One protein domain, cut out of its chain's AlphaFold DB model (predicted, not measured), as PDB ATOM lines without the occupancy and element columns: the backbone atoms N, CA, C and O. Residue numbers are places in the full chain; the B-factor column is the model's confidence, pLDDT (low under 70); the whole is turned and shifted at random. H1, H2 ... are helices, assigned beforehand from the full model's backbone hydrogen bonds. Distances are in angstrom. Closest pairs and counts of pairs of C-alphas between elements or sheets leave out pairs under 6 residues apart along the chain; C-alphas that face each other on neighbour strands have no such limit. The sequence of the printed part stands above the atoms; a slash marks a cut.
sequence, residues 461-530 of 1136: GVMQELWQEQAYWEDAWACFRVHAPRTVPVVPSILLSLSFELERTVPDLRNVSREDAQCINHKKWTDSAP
ATOM      1  N   GLY A 461      41.429  12.422  16.817       82.38
ATOM      2  CA  GLY A 461      42.520  11.452  16.645       82.38
ATOM      3  C   GLY A 461      42.728  10.542  17.862       82.38
ATOM      4  O   GLY A 461      42.830   9.331  17.701       82.38
ATOM      5  N   VAL A 462      42.680  11.085  19.085       72.12
ATOM      6  CA  VAL A 462      42.818  10.297  20.329       72.12
ATOM      7  C   VAL A 462      41.644   9.327  20.486       72.12
ATOM      8  O   VAL A 462      41.827   8.174  20.867       72.12
ATOM      9  N   MET A 463      40.432   9.763  20.129       76.25
ATOM     10  CA  MET A 463      39.263   8.881  20.060       76.25
ATOM     11  C   MET A 463      39.452   7.753  19.033       76.25
ATOM     12  O   MET A 463      39.143   6.598  19.325       76.25
ATOM     13  N   GLN A 464      40.001   8.061  17.857       77.62
ATOM     14  CA  GLN A 464      40.256   7.087  16.795       77.62
ATOM     15  C   GLN A 464      41.362   6.077  17.160       77.62
ATOM     16  O   GLN A 464      41.258   4.907  16.791       77.62
ATOM     17  N   GLU A 465      42.398   6.490  17.893       71.69
ATOM     18  CA  GLU A 465      43.435   5.598  18.435       71.69
ATOM     19  C   GLU A 465      42.868   4.659  19.510       71.69
ATOM     20  O   GLU A 465      43.090   3.451  19.449       71.69
ATOM     21  N   LEU A 466      42.057   5.175  20.443       74.75
ATOM     22  CA  LEU A 466      41.401   4.364  21.479       74.75
ATOM     23  C   LEU A 466      40.454   3.307  20.888       74.75
ATOM     24  O   LEU A 466      40.420   2.176  21.371       74.75
ATOM     25  N   TRP A 467      39.731   3.641  19.814       81.56
ATOM     26  CA  TRP A 467      38.894   2.684  19.079       81.56
ATOM     27  C   TRP A 467      39.725   1.619  18.339       81.56
ATOM     28  O   TRP A 467      39.308   0.462  18.263       81.56
ATOM     29  N   GLN A 468      40.908   1.969  17.820       78.69
ATOM     30  CA  GLN A 468      41.823   1.006  17.192       78.69
ATOM     31  C   GLN A 468      42.439   0.042  18.214       78.69
ATOM     32  O   GLN A 468      42.452  -1.166  17.969       78.69
ATOM     33  N   GLU A 469      42.881   0.540  19.372       71.25
ATOM     34  CA  GLU A 469      43.332  -0.309  20.480       71.25
ATOM     35  C   GLU A 469      42.196  -1.215  20.976       71.25
ATOM     36  O   GLU A 469      42.403  -2.424  21.080       71.25
ATOM     37  N   GLN A 470      40.975  -0.706  21.198       79.44
ATOM     38  CA  GLN A 470      39.839  -1.561  21.579       79.44
ATOM     39  C   GLN A 470      39.624  -2.695  20.563       79.44
ATOM     40  O   GLN A 470      39.521  -3.857  20.961       79.44
ATOM     41  N   ALA A 471      39.610  -2.389  19.262       76.44
ATOM     42  CA  ALA A 471      39.456  -3.395  18.214       76.44
ATOM     43  C   ALA A 471      40.596  -4.434  18.228       76.44
ATOM     44  O   ALA A 471      40.333  -5.633  18.122       76.44
ATOM     45  N   TYR A 472      41.844  -4.003  18.433       78.31
ATOM     46  CA  TYR A 472      42.995  -4.898  18.589       78.31
ATOM     47  C   TYR A 472      42.847  -5.827  19.805       78.31
ATOM     48  O   TYR A 472      43.086  -7.033  19.695       78.31
ATOM     49  N   TRP A 473      42.399  -5.306  20.951       72.69
ATOM     50  CA  TRP A 473      42.143  -6.108  22.149       72.69
ATOM     51  C   TRP A 473      40.977  -7.086  21.963       72.69
ATOM     52  O   TRP A 473      41.066  -8.220  22.439       72.69
ATOM     53  N   GLU A 474      39.920  -6.713  21.240       75.06
ATOM     54  CA  GLU A 474      38.812  -7.617  20.905       75.06
ATOM     55  C   GLU A 474      39.233  -8.740  19.937       75.06
ATOM     56  O   GLU A 474      38.861  -9.899  20.158       75.06
ATOM     57  N   ASP A 475      40.075  -8.453  18.940       72.62
ATOM     58  CA  ASP A 475      40.640  -9.465  18.035       72.62
ATOM     59  C   ASP A 475      41.632 -10.395  18.759       72.62
ATOM     60  O   ASP A 475      41.548 -11.624  18.635       72.62
ATOM     61  N   ALA A 476      42.524  -9.852  19.593       65.62
ATOM     62  CA  ALA A 476      43.428 -10.641  20.435       65.62
ATOM     63  C   ALA A 476      42.645 -11.558  21.396       65.62
ATOM     64  O   ALA A 476      42.994 -12.728  21.595       65.62
ATOM     65  N   TRP A 477      41.529 -11.064  21.933       71.56
ATOM     66  CA  TRP A 477      40.609 -11.824  22.772       71.56
ATOM     67  C   TRP A 477      39.854 -12.921  22.008       71.56
ATOM     68  O   TRP A 477      39.694 -14.043  22.508       71.56
ATOM     69  N   ALA A 478      39.422 -12.639  20.778       70.94
ATOM     70  CA  ALA A 478      38.838 -13.629  19.879       70.94
ATOM     71  C   ALA A 478      39.845 -14.746  19.546       70.94
ATOM     72  O   ALA A 478      39.487 -15.926  19.598       70.94
ATOM     73  N   CYS A 479      41.116 -14.406  19.320       62.72
ATOM     74  CA  CYS A 479      42.195 -15.376  19.131       62.72
ATOM     75  C   CYS A 479      42.423 -16.231  20.392       62.72
ATOM     76  O   CYS A 479      42.496 -17.460  20.306       62.72
ATOM     77  N   PHE A 480      42.459 -15.618  21.580       62.38
ATOM     78  CA  PHE A 480      42.619 -16.347  22.844       62.38
ATOM     79  C   PHE A 480      41.484 -17.360  23.079       62.38
ATOM     80  O   PHE A 480      41.746 -18.515  23.425       62.38
ATOM     81  N   ARG A 481      40.228 -16.979  22.797       68.12
ATOM     82  CA  ARG A 481      39.057 -17.882  22.832       68.12
ATOM     83  C   ARG A 481      39.221 -19.119  21.942       68.12
ATOM     84  O   ARG A 481      38.776 -20.196  22.334       68.12
ATOM     85  N   VAL A 482      39.831 -18.978  20.763       62.53
ATOM     86  CA  VAL A 482      40.057 -20.086  19.815       62.53
ATOM     87  C   VAL A 482      41.166 -21.023  20.298       62.53
ATOM     88  O   VAL A 482      41.035 -22.241  20.173       62.53
ATOM     89  N   HIS A 483      42.240 -20.486  20.882       50.19
ATOM     90  CA  HIS A 483      43.389 -21.285  21.321       50.19
ATOM     91  C   HIS A 483      43.233 -21.917  22.714       50.19
ATOM     92  O   HIS A 483      43.824 -22.969  22.965       50.19
ATOM     93  N   ALA A 484      42.412 -21.342  23.601       53.84
ATOM     94  CA  ALA A 484      42.192 -21.831  24.967       53.84
ATOM     95  C   ALA A 484      40.718 -22.200  25.291       53.84
ATOM     96  O   ALA A 484      40.209 -21.820  26.348       53.84
ATOM     97  N   PRO A 485      40.010 -23.009  24.471       49.19
ATOM     98  CA  PRO A 485      38.555 -23.229  24.572       49.19
ATOM     99  C   PRO A 485      38.083 -24.035  25.804       49.19
ATOM    100  O   PRO A 485      36.926 -24.445  25.873       49.19
ATOM    101  N   ARG A 486      38.966 -24.316  26.773       43.12
ATOM    102  CA  ARG A 486      38.647 -24.995  28.048       43.12
ATOM    103  C   ARG A 486      38.736 -24.091  29.275       43.12
ATOM    104  O   ARG A 486      38.253 -24.477  30.334       43.12
ATOM    105  N   THR A 487      39.333 -22.913  29.148       49.72
ATOM    106  CA  THR A 487      39.247 -21.844  30.145       49.72
ATOM    107  C   THR A 487      38.170 -20.878  29.683       49.72
ATOM    108  O   THR A 487      38.288 -20.345  28.585       49.72
ATOM    109  N   VAL A 488      37.134 -20.641  30.494       49.31
ATOM    110  CA  VAL A 488      36.209 -19.525  30.242       49.31
ATOM    111  C   VAL A 488      37.028 -18.241  30.386       49.31
ATOM    112  O   VAL A 488      37.530 -17.984  31.483       49.31
ATOM    113  N   PRO A 489      37.231 -17.466  29.310       44.84
ATOM    114  CA  PRO A 489      38.082 -16.298  29.375       44.84
ATOM    115  C   PRO A 489      37.234 -15.150  29.944       44.84
ATOM    116  O   PRO A 489      36.150 -14.854  29.440       44.84
ATOM    117  N   VAL A 490      37.693 -14.547  31.042       63.00
ATOM    118  CA  VAL A 490      36.997 -13.448  31.730       63.00
ATOM    119  C   VAL A 490      37.468 -12.128  31.138       63.00
ATOM    120  O   VAL A 490      38.624 -11.761  31.342       63.00
ATOM    121  N   VAL A 491      36.596 -11.430  30.402       71.00
ATOM    122  CA  VAL A 491      36.932 -10.117  29.824       71.00
ATOM    123  C   VAL A 491      37.341  -9.190  30.975       71.00
ATOM    124  O   VAL A 491      36.567  -9.076  31.927       71.00
ATOM    125  N   PRO A 492      38.518  -8.540  30.940       84.19
ATOM    126  CA  PRO A 492      38.897  -7.562  31.955       84.19
ATOM    127  C   PRO A 492      37.801  -6.500  32.113       84.19
ATOM    128  O   PRO A 492      37.385  -5.905  31.120       84.19
ATOM    129  N   SER A 493      37.336  -6.234  33.341       78.00
ATOM    130  CA  SER A 493      36.251  -5.260  33.560       78.00
ATOM    131  C   SER A 493      36.623  -3.847  33.097       78.00
ATOM    132  O   SER A 493      35.747  -3.102  32.683       78.00
ATOM    133  N   ILE A 494      37.921  -3.526  33.054       78.50
ATOM    134  CA  ILE A 494      38.457  -2.289  32.470       78.50
ATOM    135  C   ILE A 494      38.188  -2.203  30.955       78.50
ATOM    136  O   ILE A 494      37.812  -1.137  30.487       78.50
ATOM    137  N   LEU A 495      38.308  -3.300  30.192       83.69
ATOM    138  CA  LEU A 495      37.992  -3.292  28.752       83.69
ATOM    139  C   LEU A 495      36.483  -3.178  28.498       83.69
ATOM    140  O   LEU A 495      36.073  -2.510  27.557       83.69
ATOM    141  N   LEU A 496      35.650  -3.775  29.361       87.19
ATOM    142  CA  LEU A 496      34.199  -3.555  29.312       87.19
ATOM    143  C   LEU A 496      33.841  -2.098  29.653       87.19
ATOM    144  O   LEU A 496      33.032  -1.500  28.951       87.19
ATOM    145  N   SER A 497      34.478  -1.513  30.669       91.81
ATOM    146  CA  SER A 497      34.211  -0.133  31.097       91.81
ATOM    147  C   SER A 497      34.655   0.868  30.031       91.81
ATOM    148  O   SER A 497      33.910   1.778  29.684       91.81
ATOM    149  N   LEU A 498      35.815   0.620  29.411       90.12
ATOM    150  CA  LEU A 498      36.281   1.362  28.244       90.12
ATOM    151  C   LEU A 498      35.282   1.261  27.081       90.12
ATOM    152  O   LEU A 498      34.953   2.291  26.504       90.12
ATOM    153  N   SER A 499      34.739   0.072  26.784       91.06
ATOM    154  CA  SER A 499      33.725  -0.065  25.728       91.06
ATOM    155  C   SER A 499      32.441   0.726  26.024       91.06
ATOM    156  O   SER A 499      31.940   1.393  25.128       91.06
ATOM    157  N   PHE A 500      31.952   0.755  27.272       92.62
ATOM    158  CA  PHE A 500      30.775   1.569  27.618       92.62
ATOM    159  C   PHE A 500      31.040   3.065  27.586       92.62
ATOM    160  O   PHE A 500      30.135   3.827  27.258       92.62
ATOM    161  N   GLU A 501      32.247   3.507  27.938       95.25
ATOM    162  CA  GLU A 501      32.576   4.928  27.887       95.25
ATOM    163  C   GLU A 501      32.759   5.405  26.443       95.25
ATOM    164  O   GLU A 501      32.279   6.480  26.094       95.25
ATOM    165  N   LEU A 502      33.380   4.588  25.583       92.19
ATOM    166  CA  LEU A 502      33.557   4.872  24.154       92.19
ATOM    167  C   LEU A 502      32.249   4.761  23.343       92.19
ATOM    168  O   LEU A 502      32.148   5.396  22.296       92.19
ATOM    169  N   GLU A 503      31.240   4.030  23.831       89.94
ATOM    170  CA  GLU A 503      29.872   4.002  23.278       89.94
ATOM    171  C   GLU A 503      29.037   5.265  23.617       89.94
ATOM    172  O   GLU A 503      27.937   5.432  23.085       89.94
ATOM    173  N   ARG A 504      29.518   6.178  24.478       90.00
ATOM    174  CA  ARG A 504      28.791   7.416  24.840       90.00
ATOM    175  C   ARG A 504      28.997   8.540  23.828       90.00
ATOM    176  O   ARG A 504      30.053   8.689  23.225       90.00
ATOM    177  N   THR A 505      28.004   9.424  23.737       85.31
ATOM    178  CA  THR A 505      28.056  10.648  22.913       85.31
ATOM    179  C   THR A 505      29.136  11.643  23.353       85.31
ATOM    180  O   THR A 505      29.595  12.438  22.540       85.31
ATOM    181  N   VAL A 506      29.537  11.609  24.629       90.06
ATOM    182  CA  VAL A 506      30.701  12.324  25.172       90.06
ATOM    183  C   VAL A 506      31.436  11.372  26.127       90.06
ATOM    184  O   VAL A 506      31.026  11.253  27.283       90.06
ATOM    185  N   PRO A 507      32.480  10.665  25.663       88.25
ATOM    186  CA  PRO A 507      33.278   9.770  26.499       88.25
ATOM    187  C   PRO A 507      34.083  10.534  27.556       88.25
ATOM    188  O   PRO A 507      34.874  11.417  27.221       88.25
ATOM    189  N   ASP A 508      33.940  10.164  28.829       91.31
ATOM    190  CA  ASP A 508      34.772  10.666  29.923       91.31
ATOM    191  C   ASP A 508      35.566   9.518  30.553       91.31
ATOM    192  O   ASP A 508      35.087   8.792  31.425       91.31
ATOM    193  N   LEU A 509      36.825   9.379  30.128       87.12
ATOM    194  CA  LEU A 509      37.723   8.299  30.551       87.12
ATOM    195  C   LEU A 509      37.967   8.236  32.071       87.12
ATOM    196  O   LEU A 509      38.476   7.228  32.555       87.12
ATOM    197  N   ARG A 510      37.576   9.255  32.849       88.00
ATOM    198  CA  ARG A 510      37.608   9.220  34.326       88.00
ATOM    199  C   ARG A 510      36.598   8.230  34.918       88.00
ATOM    200  O   ARG A 510      36.774   7.803  36.055       88.00
ATOM    201  N   ASN A 511      35.575   7.853  34.152       85.81
ATOM    202  CA  ASN A 511      34.608   6.815  34.514       85.81
ATOM    203  C   ASN A 511      35.145   5.392  34.282       85.81
ATOM    204  O   ASN A 511      34.626   4.451  34.885       85.81
ATOM    205  N   VAL A 512      36.170   5.221  33.433       90.94
ATOM    206  CA  VAL A 512      36.701   3.901  33.058       90.94
ATOM    207  C   VAL A 512      37.367   3.260  34.270       90.94
ATOM    208  O   VAL A 512      38.467   3.631  34.681       90.94
ATOM    209  N   SER A 513      36.685   2.280  34.859       88.00
ATOM    210  CA  SER A 513      37.042   1.717  36.156       88.00
ATOM    211  C   SER A 513      36.914   0.201  36.179       88.00
ATOM    212  O   SER A 513      36.033  -0.402  35.566       88.00
ATOM    213  N   ARG A 514      37.769  -0.444  36.977       74.44
ATOM    214  CA  ARG A 514      37.632  -1.870  37.307       74.44
ATOM    215  C   ARG A 514      36.313  -2.165  38.037       74.44
ATOM    216  O   ARG A 514      35.807  -3.285  37.933       74.44
ATOM    217  N   GLU A 515      35.807  -1.174  38.766       84.31
ATOM    218  CA  GLU A 515      34.665  -1.215  39.689       84.31
ATOM    219  C   GLU A 515      33.415  -0.524  39.116       84.31
ATOM    220  O   GLU A 515      32.435  -0.325  39.830       84.31
ATOM    221  N   ASP A 516      33.436  -0.180  37.824       85.38
ATOM    222  CA  ASP A 516      32.318   0.424  37.103       85.38
ATOM    223  C   ASP A 516      31.010  -0.371  37.289       85.38
ATOM    224  O   ASP A 516      30.903  -1.563  36.972       85.38
ATOM    225  N   ALA A 517      29.984   0.316  37.795       75.81
ATOM    226  CA  ALA A 517      28.667  -0.252  38.041       75.81
ATOM    227  C   ALA A 517      27.971  -0.729  36.750       75.81
ATOM    228  O   ALA A 517      27.151  -1.649  36.809       75.81
ATOM    229  N   GLN A 518      28.300  -0.162  35.586       82.94
ATOM    230  CA  GLN A 518      27.786  -0.620  34.294       82.94
ATOM    231  C   GLN A 518      28.375  -1.998  33.949       82.94
ATOM    232  O   GLN A 518      27.622  -2.921  33.634       82.94
ATOM    233  N   CYS A 519      29.678  -2.208  34.167       82.94
ATOM    234  CA  CYS A 519      30.323  -3.523  34.051       82.94
ATOM    235  C   CYS A 519      29.735  -4.581  34.985       82.94
ATOM    236  O   CYS A 519      29.481  -5.702  34.545       82.94
ATOM    237  N   ILE A 520      29.504  -4.238  36.256       75.06
ATOM    238  CA  ILE A 520      28.974  -5.176  37.262       75.06
ATOM    239  C   ILE A 520      27.579  -5.688  36.867       75.06
ATOM    240  O   ILE A 520      27.290  -6.874  37.036       75.06
ATOM    241  N   ASN A 521      26.734  -4.816  36.311       76.00
ATOM    242  CA  ASN A 521      25.366  -5.149  35.909       76.00
ATOM    243  C   ASN A 521      25.255  -5.727  34.483       76.00
ATOM    244  O   ASN A 521      24.233  -6.323  34.137       76.00
ATOM    245  N   HIS A 522      26.280  -5.579  33.642       80.75
ATOM    246  CA  HIS A 522      26.190  -5.924  32.226       80.75
ATOM    247  C   HIS A 522      26.006  -7.425  31.951       80.75
ATOM    248  O   HIS A 522      26.689  -8.283  32.510       80.75
ATOM    249  N   LYS A 523      25.157  -7.740  30.966       69.75
ATOM    250  CA  LYS A 523      24.809  -9.108  30.562       69.75
ATOM    251  C   LYS A 523      26.007 -10.019  30.249       69.75
ATOM    252  O   LYS A 523      26.018 -11.156  30.705       69.75
ATOM    253  N   LYS A 524      27.053  -9.550  29.547       66.88
ATOM    254  CA  LYS A 524      28.249 -10.394  29.271       66.88
ATOM    255  C   LYS A 524      28.968 -10.824  30.573       66.88
ATOM    256  O   LYS A 524      29.575 -11.897  30.618       66.88
ATOM    257  N   TRP A 525      28.881 -10.015  31.632       61.09
ATOM    258  CA  TRP A 525      29.440 -10.289  32.961       61.09
ATOM    259  C   TRP A 525      28.499 -11.182  33.789       61.09
ATOM    260  O   TRP A 525      28.916 -12.220  34.315       61.09
ATOM    261  N   THR A 526      27.203 -10.856  33.821       56.66
ATOM    262  CA  THR A 526      26.180 -11.595  34.581       56.66
ATOM    263  C   THR A 526      25.758 -12.937  33.963       56.66
ATOM    264  O   THR A 526      25.306 -13.800  34.705       56.66
ATOM    265  N   ASP A 527      26.015 -13.208  32.677       55.59
ATOM    266  CA  ASP A 527      25.908 -14.559  32.074       55.59
ATOM    267  C   ASP A 527      27.123 -15.468  32.404       55.59
ATOM    268  O   ASP A 527      27.081 -16.700  32.220       55.59
ATOM    269  N   SER A 528      28.219 -14.861  32.879       48.16
ATOM    270  CA  SER A 528      29.497 -15.523  33.178       48.16
ATOM    271  C   SER A 528      29.638 -15.876  34.665       48.16
ATOM    272  O   SER A 528      30.033 -16.996  34.993       48.16
ATOM    273  N   ALA A 529      29.264 -14.966  35.570       35.75
ATOM    274  CA  ALA A 529      29.431 -15.142  37.017       35.75
ATOM    275  C   ALA A 529      28.621 -16.303  37.660       35.75
ATOM    276  O   ALA A 529      29.205 -17.041  38.459       35.75
ATOM    277  N   PRO A 530      27.332 -16.558  37.334       33.69
ATOM    278  CA  PRO A 530      26.515 -17.566  38.027       33.69
ATOM    279  C   PRO A 530      27.069 -18.991  37.933       33.69
ATOM    280  O   PRO A 530      26.956 -19.766  38.883       33.69
TER     281      PRO A 530
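Overview. This is residues 461 to 530 of the 1136 residues of an uncharacterized protein of Jaapia argillacea MUCL 33604 (UniProt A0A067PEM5). One long straight helix, H1, makes the length of the domain, and the shorter H2 sits in the middle, between H1 on one side and the small H3 on the other. The chain turns back at the end of H1, where residues 482 to 487 stick out, and after H2 the long stretch of residues 503 to 516 leads to H3, with tiny H4 following it. The printed part has 70 residues, 42 of them in four named helices in the order H1, H2, H3, H4, with no named strand; the class is all helix. The whole is only just compact, close to loose, with a radius of gyration of the C-alphas of 13.0 A and spans of 38 by 25 by 15 A.

Along the chain. H1 is residues 461 to 483, 33.1 A from first to last C-alpha, beginning with C-alpha 461 at (42.520, 11.452, 16.645) and ending with C-alpha 483 at (43.389, -21.285, 21.321). H2, residues 493 to 502, is 14.1 A long. H3 is residues 517 to 521, 6.3 A. H4, residues 523 to 526, is 4.9 A and ends with C-alpha 526 at (26.180, -11.595, 34.581).

Arrangement. H1 and H2 are a helical hairpin and only just touch, with 3 pairs of C-alphas within 8 A. Their closest C-alphas are those of Gln 470 and Ser 499, 7.5 A apart, and H1 touches H2 with residues 467 to 470 alone. The two run opposite ways at a steep tilt of 39 degrees. H2 also touches H3, the closest C-alphas being those of Ser 497 and Cys 519, 5.9 A apart. H3 and H4 are close but not clearly touching; their closest C-alphas, of Cys 519 and Trp 525, are 6.9 A apart. H1 is apart from H3 and from H4, and H2 is only just apart from H4, with closest C-alphas 8.5 A apart. In H1, H2 and H3 every O i to N i+4 pair is within hydrogen-bond range; H4 is too short for such a pair, and its one O i to N i+3 pair is within range.

Size, cuts and confidence. The two C-alphas farthest apart are those of Gly 461 and Pro 530, 39.4 A. The printed part has no cut. The link from H2 to H3 is long, with 14 residues, the link from H1 to H2 is short, with 9, and the link from H3 to H4 is tight, with 1. Residues 482 to 487, of which 482 and 483 belong to H1, stand free. The mean pLDDT of the printed part is 73.8, and 21 residues are under 70: residue 476, residues 479 to 490 and residues 523 to 530.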